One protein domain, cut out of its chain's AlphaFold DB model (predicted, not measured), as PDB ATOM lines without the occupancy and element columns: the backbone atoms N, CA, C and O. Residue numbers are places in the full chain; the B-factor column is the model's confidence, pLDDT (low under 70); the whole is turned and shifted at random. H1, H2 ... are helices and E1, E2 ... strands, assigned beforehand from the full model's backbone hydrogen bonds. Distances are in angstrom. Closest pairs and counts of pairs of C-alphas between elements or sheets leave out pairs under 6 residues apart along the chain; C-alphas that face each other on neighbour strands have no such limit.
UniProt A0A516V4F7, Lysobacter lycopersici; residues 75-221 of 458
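What this domain is: This is residues 75 to 221 of the 458 residues of a protein of Lysobacter lycopersici (UniProt A0A516V4F7). Two small lobes lie side by side, with few contacts between their named elements: crossed helices H1, H2 and H3 make one, and a two-stranded ribbon, E1 and E2, with H7 packed on E2 and H6 crossing H7, makes the other. From the second lobe a mostly loop arm, residues 164 to 186, reaches away with the short H5 near its far end. The printed part has 147 residues with seven named helices and two named strands, in the order H1 H2 H3 E1 H4 H5 H6 H7 E2; E1 and E2 are antiparallel. The class is mostly helix, though under half of the residues are in named elements. The whole is only just compact, close to loose, with a radius of gyration of the C-alphas of 17.4 A and spans of 51 by 39 by 27 A.

Where its parts are: Start at Lys 75 and pass residues 75 to 91, which hold no named element. Find C-alpha 92 at (-46.453, 0.583, -41.436), where H1 begins; it runs to residue 101, 14.3 A. H2, residues 115 to 127, spans 18.3 A, and H3 is residues 138 to 144, 9.9 A. E1, residues 152 to 156, spans 13.3 A. Next come H4, residues 159 to 163, 6.1 A, and H5, residues 173 to 176, 5.0 A. H6, residues 187 to 194, spans 10.4 A, and H7, residues 199 to 205, 10.1 A. E2, residues 216 to 220, spans 13.2 A and ends at C-alpha 220 (-38.636, 2.210, -51.171).

How they stand to each other: Look first at H1, which touches H2, closest C-alphas Gln 96 and Thr 117 at 6.9 A, at a steep tilt of 55 degrees, the same way. H1 and H3 only just touch, with 3 pairs of C-alphas within 8 A, closest Leu 98 and Leu 144 at 6.4 A. The closest C-alphas of H1 and E2 are Ile 97 and Pro 220, 6.7 A apart. E1 and E2 are antiparallel at 145 degrees, with N 153 and O 219 at 2.9 A and N 217 and O 155 at 2.8 A. The closest C-alphas of H7 and E2 are Leu 205 and Leu 218, 6.1 A. H6 and H7 touch at Gly 192 and Pro 199, C-alphas 5.3 A apart, about perpendicular at 86 degrees. H4 and H6 are close but not clearly touching, with C-alphas of Ile 162 and Leu 187 at 6.6 A. H5 is apart from H4 and H6. In H1, H2, H3, H4, H6 and H7 every O i to N i+4 pair is within hydrogen-bond range; H5 is too short for one.

The domain as a whole: The C-alphas of Asp 138 and Lys 178 are the two farthest apart, at 53.1 A. The printed part has no cut. The link from H1 to H2, 13 residues, is long. Mean pLDDT of the printed part is 95.3, and residues 75 to 77 are under 70.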
ATOM      1  N   LYS A  75     -40.011   9.741 -32.625       51.47
ATOM      2  CA  LYS A  75     -40.612   8.491 -32.116       51.47
ATOM      3  C   LYS A  75     -40.122   7.235 -32.847       51.47
ATOM      4  O   LYS A  75     -40.247   6.143 -32.309       51.47
ATOM      5  N   ASN A  76     -39.515   7.387 -34.026       61.47
ATOM      6  CA  ASN A  76     -39.103   6.288 -34.900       61.47
ATOM      7  C   ASN A  76     -37.601   6.368 -35.208       61.47
ATOM      8  O   ASN A  76     -37.201   6.474 -36.362       61.47
ATOM      9  N   ALA A  77     -36.758   6.369 -34.174       66.69
ATOM     10  CA  ALA A  77     -35.319   6.612 -34.325       66.69
ATOM     11  C   ALA A  77     -34.478   5.346 -34.603       66.69
ATOM     12  O   ALA A  77     -33.309   5.454 -34.963       66.69
ATOM     13  N   GLY A  78     -35.048   4.150 -34.424       83.31
ATOM     14  CA  GLY A  78     -34.326   2.885 -34.588       83.31
ATOM     15  C   GLY A  78     -34.218   2.408 -36.045       83.31
ATOM     16  O   GLY A  78     -35.021   2.835 -36.887       83.31
ATOM     17  N   PRO A  79     -33.272   1.496 -36.345       91.31
ATOM     18  CA  PRO A  79     -33.219   0.791 -37.624       91.31
ATOM     19  C   PRO A  79     -34.554   0.130 -37.981       91.31
ATOM     20  O   PRO A  79     -35.301  -0.292 -37.095       91.31
ATOM     21  N   ILE A  80     -34.848   0.012 -39.276       94.19
ATOM     22  CA  ILE A  80     -35.993  -0.776 -39.740       94.19
ATOM     23  C   ILE A  80     -35.654  -2.258 -39.581       94.19
ATOM     24  O   ILE A  80     -34.675  -2.741 -40.146       94.19
ATOM     25  N   ALA A  81     -36.462  -2.976 -38.803       90.81
ATOM     26  CA  ALA A  81     -36.335  -4.420 -38.676       90.81
ATOM     27  C   ALA A  81     -36.770  -5.094 -39.984       90.81
ATOM     28  O   ALA A  81     -37.891  -4.877 -40.447       90.81
ATOM     29  N   LEU A  82     -35.882  -5.908 -40.551       93.75
ATOM     30  CA  LEU A  82     -36.145  -6.733 -41.727       93.75
ATOM     31  C   LEU A  82     -36.176  -8.208 -41.318       93.75
ATOM     32  O   LEU A  82     -35.391  -8.626 -40.466       93.75
ATOM     33  N   VAL A  83     -37.056  -8.984 -41.941       90.19
ATOM     34  CA  VAL A  83     -37.117 -10.447 -41.822       90.19
ATOM     35  C   VAL A  83     -36.659 -11.008 -43.159       90.19
ATOM     36  O   VAL A  83     -37.237 -10.675 -44.186       90.19
ATOM     37  N   ASP A  84     -35.558 -11.761 -43.163       88.81
ATOM     38  CA  ASP A  84     -34.943 -12.319 -44.379       88.81
ATOM     39  C   ASP A  84     -34.664 -11.288 -45.494       88.81
ATOM     40  O   ASP A  84     -34.627 -11.599 -46.681       88.81
ATOM     41  N   GLY A  85     -34.404 -10.034 -45.102       88.19
ATOM     42  CA  GLY A  85     -34.140  -8.925 -46.026       88.19
ATOM     43  C   GLY A  85     -35.390  -8.206 -46.540       88.19
ATOM     44  O   GLY A  85     -35.255  -7.260 -47.313       88.19
ATOM     45  N   GLU A  86     -36.577  -8.593 -46.076       93.00
ATOM     46  CA  GLU A  86     -37.860  -7.994 -46.441       93.00
ATOM     47  C   GLU A  86     -38.512  -7.255 -45.265       93.00
ATOM     48  O   GLU A  86     -38.172  -7.450 -44.094       93.00
ATOM     49  N   LEU A  87     -39.462  -6.371 -45.574       95.56
ATOM     50  CA  LEU A  87     -40.279  -5.727 -44.548       95.56
ATOM     51  C   LEU A  87     -41.281  -6.731 -43.965       95.56
ATOM     52  O   LEU A  87     -41.869  -7.492 -44.732       95.56
ATOM     53  N   PRO A  88     -41.579  -6.678 -42.653       95.38
ATOM     54  CA  PRO A  88     -42.681  -7.450 -42.095       95.38
ATOM     55  C   PRO A  88     -43.986  -7.163 -42.851       95.38
ATOM     56  O   PRO A  88     -44.295  -5.996 -43.129       95.38
ATOM     57  N   GLU A  89     -44.763  -8.213 -43.132       92.00
ATOM     58  CA  GLU A  89     -45.970  -8.159 -43.975       92.00
ATOM     59  C   GLU A  89     -46.957  -7.071 -43.543       92.00
ATOM     60  O   GLU A  89     -47.533  -6.375 -44.375       92.00
ATOM     61  N   ARG A  90     -47.109  -6.879 -42.229       94.75
ATOM     62  CA  ARG A  90     -48.030  -5.897 -41.644       94.75
ATOM     63  C   ARG A  90     -47.336  -4.674 -41.045       94.75
ATOM     64  O   ARG A  90     -47.822  -4.075 -40.088       94.75
ATOM     65  N   SER A  91     -46.174  -4.306 -41.577       96.06
ATOM     66  CA  SER A  91     -45.454  -3.104 -41.146       96.06
ATOM     67  C   SER A  91     -46.044  -1.823 -41.742       96.06
ATOM     68  O   SER A  91     -46.485  -1.783 -42.890       96.06
ATOM     69  N   LEU A  92     -45.982  -0.728 -40.980       96.62
ATOM     70  CA  LEU A  92     -46.453   0.583 -41.436       96.62
ATOM     71  C   LEU A  92     -45.696   1.091 -42.672       96.62
ATOM     72  O   LEU A  92     -46.297   1.687 -43.559       96.62
ATOM     73  N   LEU A  93     -44.387   0.829 -42.749       97.94
ATOM     74  CA  LEU A  93     -43.585   1.206 -43.911       97.94
ATOM     75  C   LEU A  93     -44.069   0.497 -45.180       97.94
ATOM     76  O   LEU A  93     -44.234   1.147 -46.210       97.94
ATOM     77  N   ARG A  94     -44.356  -0.811 -45.097       98.06
ATOM     78  CA  ARG A  94     -44.932  -1.555 -46.222       98.06
ATOM     79  C   ARG A  94     -46.264  -0.938 -46.649       98.06
ATOM     80  O   ARG A  94     -46.444  -0.679 -47.833       98.06
ATOM     81  N   ALA A  95     -47.146  -0.617 -45.701       98.44
ATOM     82  CA  ALA A  95     -48.410   0.052 -46.009       98.44
ATOM     83  C   ALA A  95     -48.210   1.409 -46.709       98.44
ATOM     84  O   ALA A  95     -48.854   1.657 -47.722       98.44
ATOM     85  N   GLN A  96     -47.310   2.273 -46.224       98.69
ATOM     86  CA  GLN A  96     -47.027   3.572 -46.855       98.69
ATOM     87  C   GLN A  96     -46.552   3.422 -48.310       98.69
ATOM     88  O   GLN A  96     -46.996   4.175 -49.174       98.69
ATOM     89  N   ILE A  97     -45.689   2.440 -48.589       98.75
ATOM     90  CA  ILE A  97     -45.184   2.177 -49.945       98.75
ATOM     91  C   ILE A  97     -46.310   1.690 -50.863       98.75
ATOM     92  O   ILE A  97     -46.462   2.199 -51.972       98.75
ATOM     93  N   LEU A  98     -47.129   0.744 -50.399       98.69
ATOM     94  CA  LEU A  98     -48.260   0.221 -51.172       98.69
ATOM     95  C   LEU A  98     -49.323   1.297 -51.436       98.69
ATOM     96  O   LEU A  98     -49.857   1.385 -52.537       98.69
ATOM     97  N   LEU A  99     -49.581   2.168 -50.459       98.69
ATOM     98  CA  LEU A  99     -50.469   3.321 -50.612       98.69
ATOM     99  C   LEU A  99     -49.953   4.308 -51.670       98.69
ATOM    100  O   LEU A  99     -50.730   4.751 -52.516       98.69
ATOM    101  N   GLU A 100     -48.652   4.615 -51.669       98.44
ATOM    102  CA  GLU A 100     -48.029   5.452 -52.704       98.44
ATOM    103  C   GLU A 100     -48.158   4.810 -54.098       98.44
ATOM    104  O   GLU A 100     -48.551   5.491 -55.046       98.44
ATOM    105  N   ARG A 101     -47.922   3.494 -54.226       98.25
ATOM    106  CA  ARG A 101     -48.089   2.741 -55.490       98.25
ATOM    107  C   ARG A 101     -49.539   2.688 -55.974       98.25
ATOM    108  O   ARG A 101     -49.776   2.693 -57.179       98.25
ATOM    109  N   ALA A 102     -50.497   2.698 -55.050       98.06
ATOM    110  CA  ALA A 102     -51.929   2.759 -55.336       98.06
ATOM    111  C   ALA A 102     -52.447   4.187 -55.607       98.06
ATOM    112  O   ALA A 102     -53.651   4.373 -55.761       98.06
ATOM    113  N   HIS A 103     -51.568   5.198 -55.650       98.44
ATOM    114  CA  HIS A 103     -51.900   6.623 -55.791       98.44
ATOM    115  C   HIS A 103     -52.708   7.235 -54.640       98.44
ATOM    116  O   HIS A 103     -53.311   8.297 -54.799       98.44
ATOM    117  N   PHE A 104     -52.687   6.623 -53.461       98.50
ATOM    118  CA  PHE A 104     -53.210   7.204 -52.225       98.50
ATOM    119  C   PHE A 104     -52.034   7.650 -51.363       98.50
ATOM    120  O   PHE A 104     -51.724   7.044 -50.345       98.50
ATOM    121  N   SER A 105     -51.353   8.712 -51.792       98.31
ATOM    122  CA  SER A 105     -50.063   9.105 -51.231       98.31
ATOM    123  C   SER A 105     -50.140   9.388 -49.719       98.31
ATOM    124  O   SER A 105     -50.974  10.194 -49.281       98.31
ATOM    125  N   PRO A 106     -49.247   8.796 -48.899       97.50
ATOM    126  CA  PRO A 106     -49.057   9.202 -47.508       97.50
ATOM    127  C   PRO A 106     -48.219  10.491 -47.385       97.50
ATOM    128  O   PRO A 106     -48.036  11.004 -46.279       97.50
ATOM    129  N   GLY A 107     -47.727  11.045 -48.499       96.69
ATOM    130  CA  GLY A 107     -46.769  12.144 -48.528       96.69
ATOM    131  C   GLY A 107     -45.337  11.622 -48.473       96.69
ATOM    132  O   GLY A 107     -44.975  10.720 -49.220       96.69
ATOM    133  N   GLU A 108     -44.505  12.211 -47.618       97.44
ATOM    134  CA  GLU A 108     -43.152  11.702 -47.356       97.44
ATOM    135  C   GLU A 108     -43.221  10.365 -46.608       97.44
ATOM    136  O   GLU A 108     -43.782  10.295 -45.515       97.44
ATOM    137  N   ILE A 109     -42.639   9.314 -47.186       98.19
ATOM    138  CA  ILE A 109     -42.555   7.998 -46.549       98.19
ATOM    139  C   ILE A 109     -41.489   8.056 -45.446       98.19
ATOM    140  O   ILE A 109     -40.314   8.342 -45.691       98.19
ATOM    141  N   ASP A 110     -41.892   7.784 -44.209       96.31
ATOM    142  CA  ASP A 110     -41.048   7.942 -43.018       96.31
ATOM    143  C   ASP A 110     -41.118   6.752 -42.040       96.31
ATOM    144  O   ASP A 110     -40.438   6.747 -41.006       96.31
ATOM    145  N   ALA A 111     -41.902   5.720 -42.376       96.00
ATOM    146  CA  ALA A 111     -42.250   4.601 -41.499       96.00
ATOM    147  C   ALA A 111     -42.885   5.045 -40.170       96.00
ATOM    148  O   ALA A 111     -42.797   4.324 -39.175       96.00
ATOM    149  N   GLY A 112     -43.464   6.246 -40.131       91.50
ATOM    150  CA  GLY A 112     -44.038   6.844 -38.943       91.50
ATOM    151  C   GLY A 112     -45.548   6.981 -39.005       91.50
ATOM    152  O   GLY A 112     -46.163   7.158 -40.058       91.50
ATOM    153  N   GLU A 113     -46.164   6.903 -37.830       88.06
ATOM    154  CA  GLU A 113     -47.571   7.237 -37.676       88.06
ATOM    155  C   GLU A 113     -47.776   8.735 -37.912       88.06
ATOM    156  O   GLU A 113     -47.004   9.581 -37.448       88.06
ATOM    157  N   GLY A 114     -48.844   9.079 -38.623       91.44
ATOM    158  CA  GLY A 114     -49.133  10.462 -38.950       91.44
ATOM    159  C   GLY A 114     -50.487  10.625 -39.615       91.44
ATOM    160  O   GLY A 114     -51.008   9.710 -40.251       91.44
ATOM    161  N   SER A 115     -51.040  11.830 -39.493       93.75
ATOM    162  CA  SER A 115     -52.368  12.154 -40.016       93.75
ATOM    163  C   SER A 115     -52.467  11.995 -41.536       93.75
ATOM    164  O   SER A 115     -53.520  11.598 -42.026       93.75
ATOM    165  N   ASN A 116     -51.381  12.228 -42.283       96.31
ATOM    166  CA  ASN A 116     -51.360  11.976 -43.727       96.31
ATOM    167  C   ASN A 116     -51.532  10.490 -44.050       96.31
ATOM    168  O   ASN A 116     -52.385  10.165 -44.872       96.31
ATOM    169  N   THR A 117     -50.799   9.603 -43.369       97.31
ATOM    170  CA  THR A 117     -50.939   8.150 -43.535       97.31
ATOM    171  C   THR A 117     -52.353   7.695 -43.170       97.31
ATOM    172  O   THR A 117     -52.989   6.998 -43.952       97.31
ATOM    173  N   THR A 118     -52.902   8.148 -42.036       97.88
ATOM    174  CA  THR A 118     -54.279   7.817 -41.623       97.88
ATOM    175  C   THR A 118     -55.316   8.251 -42.661       97.88
ATOM    176  O   THR A 118     -56.209   7.479 -43.007       97.88
ATOM    177  N   ARG A 119     -55.200   9.470 -43.205       98.06
ATOM    178  CA  ARG A 119     -56.120   9.953 -44.246       98.06
ATOM    179  C   ARG A 119     -55.940   9.226 -45.578       98.06
ATOM    180  O   ARG A 119     -56.930   8.941 -46.246       98.06
ATOM    181  N   ALA A 120     -54.705   8.882 -45.943       98.50
ATOM    182  CA  ALA A 120     -54.414   8.063 -47.115       98.50
ATOM    183  C   ALA A 120     -55.075   6.681 -47.014       98.50
ATOM    184  O   ALA A 120     -55.777   6.285 -47.941       98.50
ATOM    185  N   ILE A 121     -54.953   6.011 -45.861       98.75
ATOM    186  CA  ILE A 121     -55.639   4.741 -45.582       98.75
ATOM    187  C   ILE A 121     -57.155   4.912 -45.712       98.75
ATOM    188  O   ILE A 121     -57.796   4.147 -46.424       98.75
ATOM    189  N   ALA A 122     -57.729   5.940 -45.081       98.44
ATOM    190  CA  ALA A 122     -59.169   6.184 -45.125       98.44
ATOM    191  C   ALA A 122     -59.691   6.407 -46.553       98.44
ATOM    192  O   ALA A 122     -60.784   5.959 -46.897       98.44
ATOM    193  N   ALA A 123     -58.921   7.094 -47.395       98.25
ATOM    194  CA  ALA A 123     -59.273   7.309 -48.790       98.25
ATOM    195  C   ALA A 123     -59.119   6.039 -49.637       98.25
ATOM    196  O   ALA A 123     -60.035   5.716 -50.393       98.25
ATOM    197  N   PHE A 124     -58.024   5.293 -49.460       98.62
ATOM    198  CA  PHE A 124     -57.808   4.003 -50.117       98.62
ATOM    199  C   PHE A 124     -58.929   3.015 -49.776       98.62
ATOM    200  O   PHE A 124     -59.491   2.379 -50.663       98.62
ATOM    201  N   GLN A 125     -59.324   2.947 -48.504       98.62
ATOM    202  CA  GLN A 125     -60.460   2.152 -48.044       98.62
ATOM    203  C   GLN A 125     -61.741   2.509 -48.803       98.62
ATOM    204  O   GLN A 125     -62.359   1.630 -49.398       98.62
ATOM    205  N   ARG A 126     -62.118   3.795 -48.855       97.00
ATOM    206  CA  ARG A 126     -63.330   4.235 -49.571       97.00
ATOM    207  C   ARG A 126     -63.278   3.899 -51.060       97.00
ATOM    208  O   ARG A 126     -64.286   3.468 -51.615       97.00
ATOM    209  N   ALA A 127     -62.119   4.067 -51.696       97.19
ATOM    210  CA  ALA A 127     -61.927   3.725 -53.104       97.19
ATOM    211  C   ALA A 127     -62.080   2.219 -53.376       97.19
ATOM    212  O   ALA A 127     -62.535   1.833 -54.448       97.19
ATOM    213  N   ASN A 128     -61.785   1.381 -52.379       97.81
ATOM    214  CA  ASN A 128     -61.947  -0.072 -52.425       97.81
ATOM    215  C   ASN A 128     -63.272  -0.561 -51.805       97.81
ATOM    216  O   ASN A 128     -63.420  -1.743 -51.503       97.81
ATOM    217  N   GLY A 129     -64.252   0.329 -51.606       96.62
ATOM    218  CA  GLY A 129     -65.578  -0.038 -51.092       96.62
ATOM    219  C   GLY A 129     -65.616  -0.390 -49.600       96.62
ATOM    220  O   GLY A 129     -66.593  -0.972 -49.133       96.62
ATOM    221  N   LEU A 130     -64.576  -0.033 -48.848       97.88
ATOM    222  CA  LEU A 130     -64.478  -0.219 -47.403       97.88
ATOM    223  C   LEU A 130     -64.903   1.050 -46.650       97.88
ATOM    224  O   LEU A 130     -64.925   2.162 -47.190       97.88
ATOM    225  N   ALA A 131     -65.202   0.900 -45.359       96.19
ATOM    226  CA  ALA A 131     -65.383   2.045 -44.476       96.19
ATOM    227  C   ALA A 131     -64.043   2.779 -44.296       96.19
ATOM    228  O   ALA A 131     -63.041   2.161 -43.950       96.19
ATOM    229  N   GLY A 132     -64.028   4.099 -44.504       96.62
ATOM    230  CA  GLY A 132     -62.826   4.929 -44.368       96.62
ATOM    231  C   GLY A 132     -62.434   5.197 -42.912       96.62
ATOM    232  O   GLY A 132     -62.507   6.346 -42.478       96.62
ATOM    233  N   SER A 133     -62.067   4.152 -42.167       97.00
ATOM    234  CA  SER A 133     -61.648   4.195 -40.760       97.00
ATOM    235  C   SER A 133     -60.265   4.824 -40.556       97.00
ATOM    236  O   SER A 133     -59.979   5.344 -39.478       97.00
ATOM    237  N   GLY A 134     -59.400   4.769 -41.573       97.19
ATOM    238  CA  GLY A 134     -58.000   5.187 -41.479       97.19
ATOM    239  C   GLY A 134     -57.101   4.211 -40.711       97.19
ATOM    240  O   GLY A 134     -55.953   4.546 -40.424       97.19
ATOM    241  N   GLN A 135     -57.610   3.024 -40.369       97.19
ATOM    242  CA  GLN A 135     -56.880   1.975 -39.655       97.19
ATOM    243  C   GLN A 135     -56.437   0.861 -40.606       97.19
ATOM    244  O   GLN A 135     -57.154   0.511 -41.536       97.19
ATOM    245  N   LEU A 136     -55.272   0.263 -40.348       97.31
ATOM    246  CA  LEU A 136     -54.770  -0.901 -41.089       97.31
ATOM    247  C   LEU A 136     -55.408  -2.202 -40.570       97.31
ATOM    248  O   LEU A 136     -54.729  -3.055 -39.998       97.31
ATOM    249  N   ASP A 137     -56.726  -2.316 -40.725       97.12
ATOM    250  CA  ASP A 137     -57.485  -3.526 -40.394       97.12
ATOM    251  C   ASP A 137     -57.290  -4.650 -41.432       97.12
ATOM    252  O   ASP A 137     -56.645  -4.472 -42.468       97.12
ATOM    253  N   ASP A 138     -57.834  -5.837 -41.148       98.06
ATOM    254  CA  ASP A 138     -57.686  -7.016 -42.012       98.06
ATOM    255  C   ASP A 138     -58.230  -6.798 -43.428       98.06
ATOM    256  O   ASP A 138     -57.629  -7.265 -44.394       98.06
ATOM    257  N   ALA A 139     -59.339  -6.067 -43.565       98.19
ATOM    258  CA  ALA A 139     -59.923  -5.769 -44.870       98.19
ATOM    259  C   ALA A 139     -59.025  -4.821 -45.681       98.19
ATOM    260  O   ALA A 139     -58.863  -4.988 -46.888       98.19
ATOM    261  N   THR A 140     -58.403  -3.855 -45.006       98.50
ATOM    262  CA  THR A 140     -57.449  -2.926 -45.615       98.50
ATOM    263  C   THR A 140     -56.192  -3.649 -46.079       98.50
ATOM    264  O   THR A 140     -55.751  -3.422 -47.203       98.50
ATOM    265  N   TRP A 141     -55.642  -4.549 -45.258       98.44
ATOM    266  CA  TRP A 141     -54.508  -5.384 -45.664       98.44
ATOM    267  C   TRP A 141     -54.852  -6.272 -46.853       98.44
ATOM    268  O   TRP A 141     -54.112  -6.262 -47.826       98.44
ATOM    269  N   ALA A 142     -56.013  -6.932 -46.840       98.25
ATOM    270  CA  ALA A 142     -56.454  -7.747 -47.971       98.25
ATOM    271  C   ALA A 142     -56.531  -6.947 -49.286       98.25
ATOM    272  O   ALA A 142     -56.208  -7.479 -50.346       98.25
ATOM    273  N   ALA A 143     -56.928  -5.670 -49.227       98.31
ATOM    274  CA  ALA A 143     -56.933  -4.788 -50.392       98.31
ATOM    275  C   ALA A 143     -55.519  -4.335 -50.810       98.31
ATOM    276  O   ALA A 143     -55.227  -4.291 -52.003       98.31
ATOM    277  N   LEU A 144     -54.633  -4.017 -49.859       98.31
ATOM    278  CA  LEU A 144     -53.236  -3.653 -50.142       98.31
ATOM    279  C   LEU A 144     -52.433  -4.835 -50.715       98.31
ATOM    280  O   LEU A 144     -51.611  -4.641 -51.605       98.31
ATOM    281  N   ASP A 145     -52.708  -6.056 -50.255       97.62
ATOM    282  CA  ASP A 145     -52.030  -7.288 -50.675       97.62
ATOM    283  C   ASP A 145     -52.405  -7.742 -52.098       97.62
ATOM    284  O   ASP A 145     -51.826  -8.696 -52.619       97.62
ATOM    285  N   ALA A 146     -53.320  -7.031 -52.768       96.06
ATOM    286  CA  ALA A 146     -53.509  -7.164 -54.211       96.06
ATOM    287  C   ALA A 146     -52.225  -6.815 -54.992       96.06
ATOM    288  O   ALA A 146     -51.989  -7.354 -56.075       96.06
ATOM    289  N   ASP A 147     -51.378  -5.945 -54.435       96.50
ATOM    290  CA  ASP A 147     -50.031  -5.691 -54.931       96.50
ATOM    291  C   ASP A 147     -49.026  -6.622 -54.238       96.50
ATOM    292  O   ASP A 147     -48.629  -6.440 -53.087       96.50
ATOM    293  N   THR A 148     -48.609  -7.641 -54.986       94.75
ATOM    294  CA  THR A 148     -47.665  -8.682 -54.546       94.75
ATOM    295  C   THR A 148     -46.215  -8.374 -54.927       94.75
ATOM    296  O   THR A 148     -45.328  -9.202 -54.722       94.75
ATOM    297  N   GLY A 149     -45.954  -7.197 -55.507       94.81
ATOM    298  CA  GLY A 149     -44.614  -6.797 -55.916       94.81
ATOM    299  C   GLY A 149     -43.696  -6.505 -54.722       94.81
ATOM    300  O   GLY A 149     -44.174  -6.110 -53.653       94.81
ATOM    301  N   PRO A 150     -42.367  -6.640 -54.888       96.00
ATOM    302  CA  PRO A 150     -41.422  -6.241 -53.854       96.00
ATOM    303  C   PRO A 150     -41.577  -4.746 -53.546       96.00
ATOM    304  O   PRO A 150     -41.624  -3.914 -54.449       96.00
ATOM    305  N   VAL A 151     -41.644  -4.407 -52.260       97.50
ATOM    306  CA  VAL A 151     -41.823  -3.019 -51.787       97.50
ATOM    307  C   VAL A 151     -40.502  -2.296 -51.521       97.50
ATOM    308  O   VAL A 151     -40.484  -1.079 -51.369       97.50
ATOM    309  N   LEU A 152     -39.390  -3.029 -51.491       98.12
ATOM    310  CA  LEU A 152     -38.042  -2.474 -51.422       98.12
ATOM    311  C   LEU A 152     -37.273  -2.809 -52.701       98.12
ATOM    312  O   LEU A 152     -37.500  -3.852 -53.314       98.12
ATOM    313  N   ASP A 153     -36.339  -1.936 -53.065       97.38
ATOM    314  CA  ASP A 153     -35.370  -2.156 -54.136       97.38
ATOM    315  C   ASP A 153     -33.934  -1.966 -53.632       97.38
ATOM    316  O   ASP A 153     -33.702  -1.412 -52.551       97.38
ATOM    317  N   ARG A 154     -32.964  -2.421 -54.429       97.69
ATOM    318  CA  ARG A 154     -31.531  -2.224 -54.208       97.69
ATOM    319  C   ARG A 154     -31.007  -1.165 -55.170       97.69
ATOM    320  O   ARG A 154     -31.027  -1.345 -56.382       97.69
ATOM    321  N   TYR A 155     -30.493  -0.072 -54.619       98.19
ATOM    322  CA  TYR A 155     -29.916   1.031 -55.376       98.19
ATOM    323  C   TYR A 155     -28.422   1.172 -55.092       98.19
ATOM    324  O   TYR A 155     -28.028   1.497 -53.972       98.19
ATOM    325  N   THR A 156     -27.575   0.959 -56.098       98.56
ATOM    326  CA  THR A 156     -26.133   1.208 -55.981       98.56
ATOM    327  C   THR A 156     -25.836   2.685 -56.211       98.56
ATOM    328  O   THR A 156     -26.065   3.204 -57.302       98.56
ATOM    329  N   LEU A 157     -25.289   3.355 -55.196       98.56
ATOM    330  CA  LEU A 157     -24.825   4.735 -55.320       98.56
ATOM    331  C   LEU A 157     -23.721   4.829 -56.374       98.56
ATOM    332  O   LEU A 157     -22.719   4.116 -56.307       98.56
ATOM    333  N   THR A 158     -23.887   5.732 -57.332       98.44
ATOM    334  CA  THR A 158     -22.896   5.975 -58.385       98.44
ATOM    335  C   THR A 158     -21.956   7.118 -58.011       98.44
ATOM    336  O   THR A 158     -22.294   7.968 -57.185       98.44
ATOM    337  N   ASP A 159     -20.797   7.210 -58.670       98.12
ATOM    338  CA  ASP A 159     -19.917   8.381 -58.544       98.12
ATOM    339  C   ASP A 159     -20.643   9.686 -58.908       98.12
ATOM    340  O   ASP A 159     -20.404  10.725 -58.296       98.12
ATOM    341  N   ALA A 160     -21.574   9.631 -59.867       97.69
ATOM    342  CA  ALA A 160     -22.388  10.776 -60.263       97.69
ATOM    343  C   ALA A 160     -23.366  11.204 -59.158       97.69
ATOM    344  O   ALA A 160     -23.519  12.400 -58.917       97.69
ATOM    345  N   ASP A 161     -23.987  10.252 -58.449       97.75
ATOM    346  CA  ASP A 161     -24.816  10.582 -57.286       97.75
ATOM    347  C   ASP A 161     -23.966  11.258 -56.207       97.75
ATOM    348  O   ASP A 161     -24.380  12.270 -55.659       97.75
ATOM    349  N   ILE A 162     -22.757  10.774 -55.918       97.69
ATOM    350  CA  ILE A 162     -21.896  11.412 -54.908       97.69
ATOM    351  C   ILE A 162     -21.429  12.804 -55.354       97.69
ATOM    352  O   ILE A 162     -21.384  13.729 -54.542       97.69
ATOM    353  N   ALA A 163     -21.110  12.975 -56.637       96.19
ATOM    354  CA  ALA A 163     -20.636  14.244 -57.183       96.19
ATOM    355  C   ALA A 163     -21.732  15.327 -57.258       96.19
ATOM    356  O   ALA A 163     -21.430  16.520 -57.160       96.19
ATOM    357  N   GLY A 164     -23.000  14.937 -57.419       90.88
ATOM    358  CA  GLY A 164     -24.126  15.859 -57.552       90.88
ATOM    359  C   GLY A 164     -24.394  16.294 -59.001       90.88
ATOM    360  O   GLY A 164     -24.048  15.595 -59.951       90.88
ATOM    361  N   PRO A 165     -25.076  17.435 -59.207       91.12
ATOM    362  CA  PRO A 165     -24.706  18.716 -58.605       91.12
ATOM    363  C   PRO A 165     -25.489  19.064 -57.334       91.12
ATOM    364  O   PRO A 165     -26.718  19.159 -57.367       91.12
ATOM    365  N   TYR A 166     -24.762  19.358 -56.251       94.50
ATOM    366  CA  TYR A 166     -25.323  19.862 -54.995       94.50
ATOM    367  C   TYR A 166     -25.034  21.347 -54.808       94.50
ATOM    368  O   TYR A 166     -23.927  21.818 -55.074       94.50
ATOM    369  N   VAL A 167     -26.036  22.100 -54.358       90.00
ATOM    370  CA  VAL A 167     -25.930  23.545 -54.140       90.00
ATOM    371  C   VAL A 167     -26.462  23.909 -52.765       90.00
ATOM    372  O   VAL A 167     -27.573  23.546 -52.408       90.00
ATOM    373  N   SER A 168     -25.707  24.681 -51.985       92.50
ATOM    374  CA  SER A 168     -26.246  25.221 -50.734       92.50
ATOM    375  C   SER A 168     -27.378  26.196 -51.057       92.50
ATOM    376  O   SER A 168     -27.142  27.236 -51.678       92.50
ATOM    377  N   VAL A 169     -28.609  25.848 -50.673       90.75
ATOM    378  CA  VAL A 169     -29.804  26.648 -50.958       90.75
ATOM    379  C   VAL A 169     -30.055  27.637 -49.815       90.75
ATOM    380  O   VAL A 169     -30.353  27.222 -48.694       90.75
ATOM    381  N   PRO A 170     -29.971  28.958 -50.064       92.25
ATOM    382  CA  PRO A 170     -30.244  29.963 -49.044       92.25
ATOM    383  C   PRO A 170     -31.706  29.962 -48.593       92.25
ATOM    384  O   PRO A 170     -32.605  29.632 -49.364       92.25
ATOM    385  N   GLY A 171     -31.967  30.443 -47.374       87.81
ATOM    386  CA  GLY A 171     -33.335  30.588 -46.863       87.81
ATOM    387  C   GLY A 171     -34.139  31.707 -47.540       87.81
ATOM    388  O   GLY A 171     -35.300  31.504 -47.884       87.81
ATOM    389  N   SER A 172     -33.535  32.880 -47.767       90.69
ATOM    390  CA  SER A 172     -34.265  34.054 -48.269       90.69
ATOM    391  C   SER A 172     -34.466  34.042 -49.786       90.69
ATOM    392  O   SER A 172     -33.596  33.622 -50.551       90.69
ATOM    393  N   MET A 173     -35.598  34.588 -50.236       91.12
ATOM    394  CA  MET A 173     -35.978  34.654 -51.654       91.12
ATOM    395  C   MET A 173     -34.968  35.432 -52.503       91.12
ATOM    396  O   MET A 173     -34.590  34.994 -53.589       91.12
ATOM    397  N   LEU A 174     -34.461  36.548 -51.972       91.69
ATOM    398  CA  LEU A 174     -33.454  37.368 -52.648       91.69
ATOM    399  C   LEU A 174     -32.106  36.654 -52.774       91.69
ATOM    400  O   LEU A 174     -31.396  36.854 -53.756       91.69
ATOM    401  N   ALA A 175     -31.734  35.824 -51.796       93.25
ATOM    402  CA  ALA A 175     -30.512  35.032 -51.881       93.25
ATOM    403  C   ALA A 175     -30.682  33.848 -52.844       93.25
ATOM    404  O   ALA A 175     -29.792  33.607 -53.659       93.25
ATOM    405  N   LYS A 176     -31.841  33.175 -52.829       94.56
ATOM    406  CA  LYS A 176     -32.201  32.134 -53.808       94.56
ATOM    407  C   LYS A 176     -32.116  32.645 -55.249       94.56
ATOM    408  O   LYS A 176     -31.576  31.955 -56.107       94.56
ATOM    409  N   ALA A 177     -32.571  33.871 -55.504       94.31
ATOM    410  CA  ALA A 177     -32.537  34.493 -56.831       94.31
ATOM    411  C   ALA A 177     -31.123  34.739 -57.392       94.31
ATOM    412  O   ALA A 177     -30.972  34.966 -58.590       94.31
ATOM    413  N   LYS A 178     -30.077  34.684 -56.555       94.31
ATOM    414  CA  LYS A 178     -28.677  34.805 -56.999       94.31
ATOM    415  C   LYS A 178     -28.103  33.486 -57.524       94.31
ATOM    416  O   LYS A 178     -27.037  33.492 -58.136       94.31
ATOM    417  N   LEU A 179     -28.769  32.358 -57.272       93.19
ATOM    418  CA  LEU A 179     -28.326  31.056 -57.758       93.19
ATOM    419  C   LEU A 179     -28.693  30.871 -59.233       93.19
ATOM    420  O   LEU A 179     -29.798  31.197 -59.661       93.19
ATOM    421  N   LYS A 180     -27.781  30.266 -60.004       91.25
ATOM    422  CA  LYS A 180     -28.026  29.911 -61.414       91.25
ATOM    423  C   LYS A 180     -29.071  28.799 -61.575       91.25
ATOM    424  O   LYS A 180     -29.721  28.722 -62.609       91.25
ATOM    425  N   LYS A 181     -29.204  27.928 -60.571       89.50
ATOM    426  CA  LYS A 181     -30.170  26.826 -60.503       89.50
ATOM    427  C   LYS A 181     -30.444  26.495 -59.038       89.50
ATOM    428  O   LYS A 181     -29.524  26.573 -58.224       89.50
ATOM    429  N   LEU A 182     -31.666  26.078 -58.716       92.62
ATOM    430  CA  LEU A 182     -32.021  25.562 -57.390       92.62
ATOM    431  C   LEU A 182     -32.043  24.030 -57.395       92.62
ATOM    432  O   LEU A 182     -33.100  23.412 -57.299       92.62
ATOM    433  N   GLY A 183     -30.862  23.429 -57.576       93.94
ATOM    434  CA  GLY A 183     -30.659  21.979 -57.449       93.94
ATOM    435  C   GLY A 183     -30.807  21.486 -56.007       93.94
ATOM    436  O   GLY A 183     -31.093  22.283 -55.115       93.94
ATOM    437  N   TYR A 184     -30.604  20.187 -55.786       96.31
ATOM    438  CA  TYR A 184     -30.623  19.587 -54.448       96.31
ATOM    439  C   TYR A 184     -29.504  20.150 -53.563       96.31
ATOM    440  O   TYR A 184     -28.422  20.484 -54.054       96.31
ATOM    441  N   GLY A 185     -29.756  20.247 -52.261       95.69
ATOM    442  CA  GLY A 185     -28.791  20.680 -51.257       95.69
ATOM    443  C   GLY A 185     -27.801  19.602 -50.837       95.69
ATOM    444  O   GLY A 185     -26.684  19.925 -50.432       95.69
ATOM    445  N   SER A 186     -28.185  18.331 -50.955       96.44
ATOM    446  CA  SER A 186     -27.367  17.186 -50.556       96.44
ATOM    447  C   SER A 186     -27.773  15.897 -51.275       96.44
ATOM    448  O   SER A 186     -28.839  15.819 -51.892       96.44
ATOM    449  N   LEU A 187     -26.925  14.871 -51.146       97.38
ATOM    450  CA  LEU A 187     -27.228  13.500 -51.562       97.38
ATOM    451  C   LEU A 187     -28.498  12.978 -50.885       97.38
ATOM    452  O   LEU A 187     -29.371  12.441 -51.556       97.38
ATOM    453  N   ASP A 188     -28.614  13.184 -49.576       97.06
ATOM    454  CA  ASP A 188     -29.772  12.766 -48.785       97.06
ATOM    455  C   ASP A 188     -31.088  13.348 -49.309       97.06
ATOM    456  O   ASP A 188     -32.077  12.633 -49.441       97.06
ATOM    457  N   GLU A 189     -31.096  14.643 -49.633       97.38
ATOM    458  CA  GLU A 189     -32.271  15.314 -50.192       97.38
ATOM    459  C   GLU A 189     -32.626  14.753 -51.572       97.38
ATOM    460  O   GLU A 189     -33.789  14.456 -51.838       97.38
ATOM    461  N   MET A 190     -31.623  14.561 -52.434       97.38
ATOM    462  CA  MET A 190     -31.817  13.985 -53.765       97.38
ATOM    463  C   MET A 190     -32.401  12.572 -53.691       97.38
ATOM    464  O   MET A 190     -33.364  12.274 -54.398       97.38
ATOM    465  N   LEU A 191     -31.851  11.712 -52.830       98.06
ATOM    466  CA  LEU A 191     -32.346  10.349 -52.643       98.06
ATOM    467  C   LEU A 191     -33.753  10.350 -52.037       98.06
ATOM    468  O   LEU A 191     -34.601   9.582 -52.482       98.06
ATOM    469  N   GLY A 192     -34.019  11.225 -51.063       97.94
ATOM    470  CA  GLY A 192     -35.345  11.355 -50.465       97.94
ATOM    471  C   GLY A 192     -36.407  11.733 -51.498       97.94
ATOM    472  O   GLY A 192     -37.438  11.074 -51.604       97.94
ATOM    473  N   GLU A 193     -36.115  12.721 -52.342       97.44
ATOM    474  CA  GLU A 193     -36.977  13.126 -53.458       97.44
ATOM    475  C   GLU A 193     -37.137  12.018 -54.509       97.44
ATOM    476  O   GLU A 193     -38.245  11.775 -54.983       97.44
ATOM    477  N   ARG A 194     -36.060  11.297 -54.843       97.06
ATOM    478  CA  ARG A 194     -36.091  10.188 -55.813       97.06
ATOM    479  C   ARG A 194     -36.948   9.013 -55.339       97.06
ATOM    480  O   ARG A 194     -37.647   8.421 -56.152       97.06
ATOM    481  N   PHE A 195     -36.878   8.670 -54.055       98.12
ATOM    482  CA  PHE A 195     -37.550   7.498 -53.479       98.12
ATOM    483  C   PHE A 195     -38.769   7.858 -52.614       98.12
ATOM    484  O   PHE A 195     -39.216   7.043 -51.811       98.12
ATOM    485  N   HIS A 196     -39.278   9.089 -52.747       98.00
ATOM    486  CA  HIS A 196     -40.457   9.628 -52.050       98.00
ATOM    487  C   HIS A 196     -40.391   9.440 -50.522       98.00
ATOM    488  O   HIS A 196     -41.390   9.176 -49.854       98.00
ATOM    489  N   SER A 197     -39.192   9.542 -49.952       97.62
ATOM    490  CA  SER A 197     -38.906   9.148 -48.576       97.62
ATOM    491  C   SER A 197     -38.164  10.225 -47.809       97.62
ATOM    492  O   SER A 197     -37.439  11.044 -48.368       97.62
ATOM    493  N   SER A 198     -38.328  10.206 -46.490       97.38
ATOM    494  CA  SER A 198     -37.508  11.045 -45.629       97.38
ATOM    495  C   SER A 198     -36.049  10.570 -45.672       97.38
ATOM    496  O   SER A 198     -35.794   9.360 -45.616       97.38
ATOM    497  N   PRO A 199     -35.068  11.489 -45.660       96.38
ATOM    498  CA  PRO A 199     -33.664  11.133 -45.475       96.38
ATOM    499  C   PRO A 199     -33.432  10.208 -44.277       96.38
ATOM    500  O   PRO A 199     -32.728   9.206 -44.367       96.38
ATOM    501  N   THR A 200     -34.088  10.492 -43.150       96.31
ATOM    502  CA  THR A 200     -33.986   9.677 -41.935       96.31
ATOM    503  C   THR A 200     -34.424   8.232 -42.164       96.31
ATOM    504  O   THR A 200     -33.783   7.320 -41.642       96.31
ATOM    505  N   LEU A 201     -35.478   7.991 -42.949       97.25
ATOM    506  CA  LEU A 201     -35.892   6.633 -43.292       97.25
ATOM    507  C   LEU A 201     -34.817   5.900 -44.099       97.25
ATOM    508  O   LEU A 201     -34.530   4.743 -43.797       97.25
ATOM    509  N   LEU A 202     -34.199   6.560 -45.081       98.00
ATOM    510  CA  LEU A 202     -33.151   5.947 -45.905       98.00
ATOM    511  C   LEU A 202     -31.963   5.478 -45.058       98.00
ATOM    512  O   LEU A 202     -31.474   4.364 -45.249       98.00
ATOM    513  N   HIS A 203     -31.551   6.274 -44.069       97.38
ATOM    514  CA  HIS A 203     -30.520   5.875 -43.102       97.38
ATOM    515  C   HIS A 203     -30.976   4.718 -42.203       97.38
ATOM    516  O   HIS A 203     -30.209   3.792 -41.949       97.38
ATOM    517  N   ARG A 204     -32.239   4.716 -41.756       96.62
ATOM    518  CA  ARG A 204     -32.798   3.636 -40.920       96.62
ATOM    519  C   ARG A 204     -32.960   2.309 -41.662       96.62
ATOM    520  O   ARG A 204     -32.847   1.264 -41.027       96.62
ATOM    521  N   LEU A 205     -33.224   2.339 -42.969       97.31
ATOM    522  CA  LEU A 205     -33.234   1.155 -43.840       97.31
ATOM    523  C   LEU A 205     -31.825   0.603 -44.094       97.31
ATOM    524  O   LEU A 205     -31.673  -0.571 -44.419       97.31
ATOM    525  N   ASN A 206     -30.794   1.435 -43.929       97.56
ATOM    526  CA  ASN A 206     -29.404   1.113 -44.245       97.56
ATOM    527  C   ASN A 206     -28.474   1.312 -43.036       97.56
ATOM    528  O   ASN A 206     -27.475   2.031 -43.138       97.56
ATOM    529  N   PRO A 207     -28.774   0.686 -41.881       96.12
ATOM    530  CA  PRO A 207     -28.027   0.930 -40.656       96.12
ATOM    531  C   PRO A 207     -26.548   0.567 -40.831       96.12
ATOM    532  O   PRO A 207     -26.205  -0.523 -41.285       96.12
ATOM    533  N   GLY A 208     -25.664   1.498 -40.464       94.81
ATOM    534  CA  GLY A 208     -24.211   1.308 -40.511       94.81
ATOM    535  C   GLY A 208     -23.579   1.383 -41.906       94.81
ATOM    536  O   GLY A 208     -22.358   1.278 -42.008       94.81
ATOM    537  N   LYS A 209     -24.358   1.585 -42.978       97.19
ATOM    538  CA  LYS A 209     -23.803   1.774 -44.324       97.19
ATOM    539  C   LYS A 209     -23.336   3.214 -44.524       97.19
ATOM    540  O   LYS A 209     -24.038   4.162 -44.183       97.19
ATOM    541  N   ALA A 210     -22.166   3.378 -45.136       96.94
ATOM    542  CA  ALA A 210     -21.696   4.678 -45.598       96.94
ATOM    543  C   ALA A 210     -22.335   5.019 -46.953       96.94
ATOM    544  O   ALA A 210     -22.319   4.197 -47.870       96.94
ATOM    545  N   PHE A 211     -22.858   6.234 -47.100       97.62
ATOM    546  CA  PHE A 211     -23.479   6.708 -48.339       97.62
ATOM    547  C   PHE A 211     -22.394   7.244 -49.286       97.62
ATOM    548  O   PHE A 211     -22.219   8.447 -49.456       97.62
ATOM    549  N   VAL A 212     -21.620   6.317 -49.852       97.56
ATOM    550  CA  VAL A 212     -20.517   6.560 -50.795       97.56
ATOM    551  C   VAL A 212     -20.725   5.741 -52.069       97.56
ATOM    552  O   VAL A 212     -21.541   4.820 -52.093       97.56
ATOM    553  N   ALA A 213     -19.999   6.074 -53.135       98.06
ATOM    554  CA  ALA A 213     -20.104   5.369 -54.408       98.06
ATOM    555  C   ALA A 213     -19.788   3.873 -54.243       98.06
ATOM    556  O   ALA A 213     -18.903   3.487 -53.478       98.06
ATOM    557  N   GLY A 214     -20.542   3.031 -54.945       98.25
ATOM    558  CA  GLY A 214     -20.481   1.575 -54.847       98.25
ATOM    559  C   GLY A 214     -21.299   0.980 -53.697       98.25
ATOM    560  O   GLY A 214     -21.564  -0.221 -53.718       98.25
ATOM    561  N   THR A 215     -21.754   1.776 -52.721       98.50
ATOM    562  CA  THR A 215     -22.646   1.264 -51.675       98.50
ATOM    563  C   THR A 215     -24.008   0.924 -52.267       98.50
ATOM    564  O   THR A 215     -24.673   1.769 -52.862       98.50
ATOM    565  N   GLU A 216     -24.462  -0.305 -52.044       98.38
ATOM    566  CA  GLU A 216     -25.832  -0.720 -52.332       98.38
ATOM    567  C   GLU A 216     -26.755  -0.374 -51.156       98.38
ATOM    568  O   GLU A 216     -26.532  -0.826 -50.027       98.38
ATOM    569  N   LEU A 217     -27.795   0.412 -51.412       98.38
ATOM    570  CA  LEU A 217     -28.804   0.837 -50.446       98.38
ATOM    571  C   LEU A 217     -30.121   0.092 -50.668       98.38
ATOM    572  O   LEU A 217     -30.530  -0.104 -51.806       98.38
ATOM    573  N   LEU A 218     -30.814  -0.263 -49.588       98.25
ATOM    574  CA  LEU A 218     -32.232  -0.609 -49.632       98.25
ATOM    575  C   LEU A 218     -33.065   0.670 -49.644       98.25
ATOM    576  O   LEU A 218     -32.880   1.541 -48.792       98.25
ATOM    577  N   VAL A 219     -33.982   0.779 -50.598       98.50
ATOM    578  CA  VAL A 219     -34.818   1.967 -50.810       98.50
ATOM    579  C   VAL A 219     -36.274   1.564 -51.048       98.50
ATOM    580  O   VAL A 219     -36.518   0.454 -51.520       98.50
ATOM    581  N   PRO A 220     -37.259   2.426 -50.742       98.44
ATOM    582  CA  PRO A 220     -38.636   2.210 -51.171       98.44
ATOM    583  C   PRO A 220     -38.743   2.043 -52.688       98.44
ATOM    584  O   PRO A 220     -38.171   2.828 -53.447       98.44
ATOM    585  N   LYS A 221     -39.507   1.044 -53.124       97.75
ATOM    586  CA  LYS A 221     -39.783   0.796 -54.537       97.75
ATOM    587  C   LYS A 221     -41.119   1.415 -54.933       97.75
ATOM    588  O   LYS A 221     -42.174   0.905 -54.560       97.75
TER     589      LYS A 221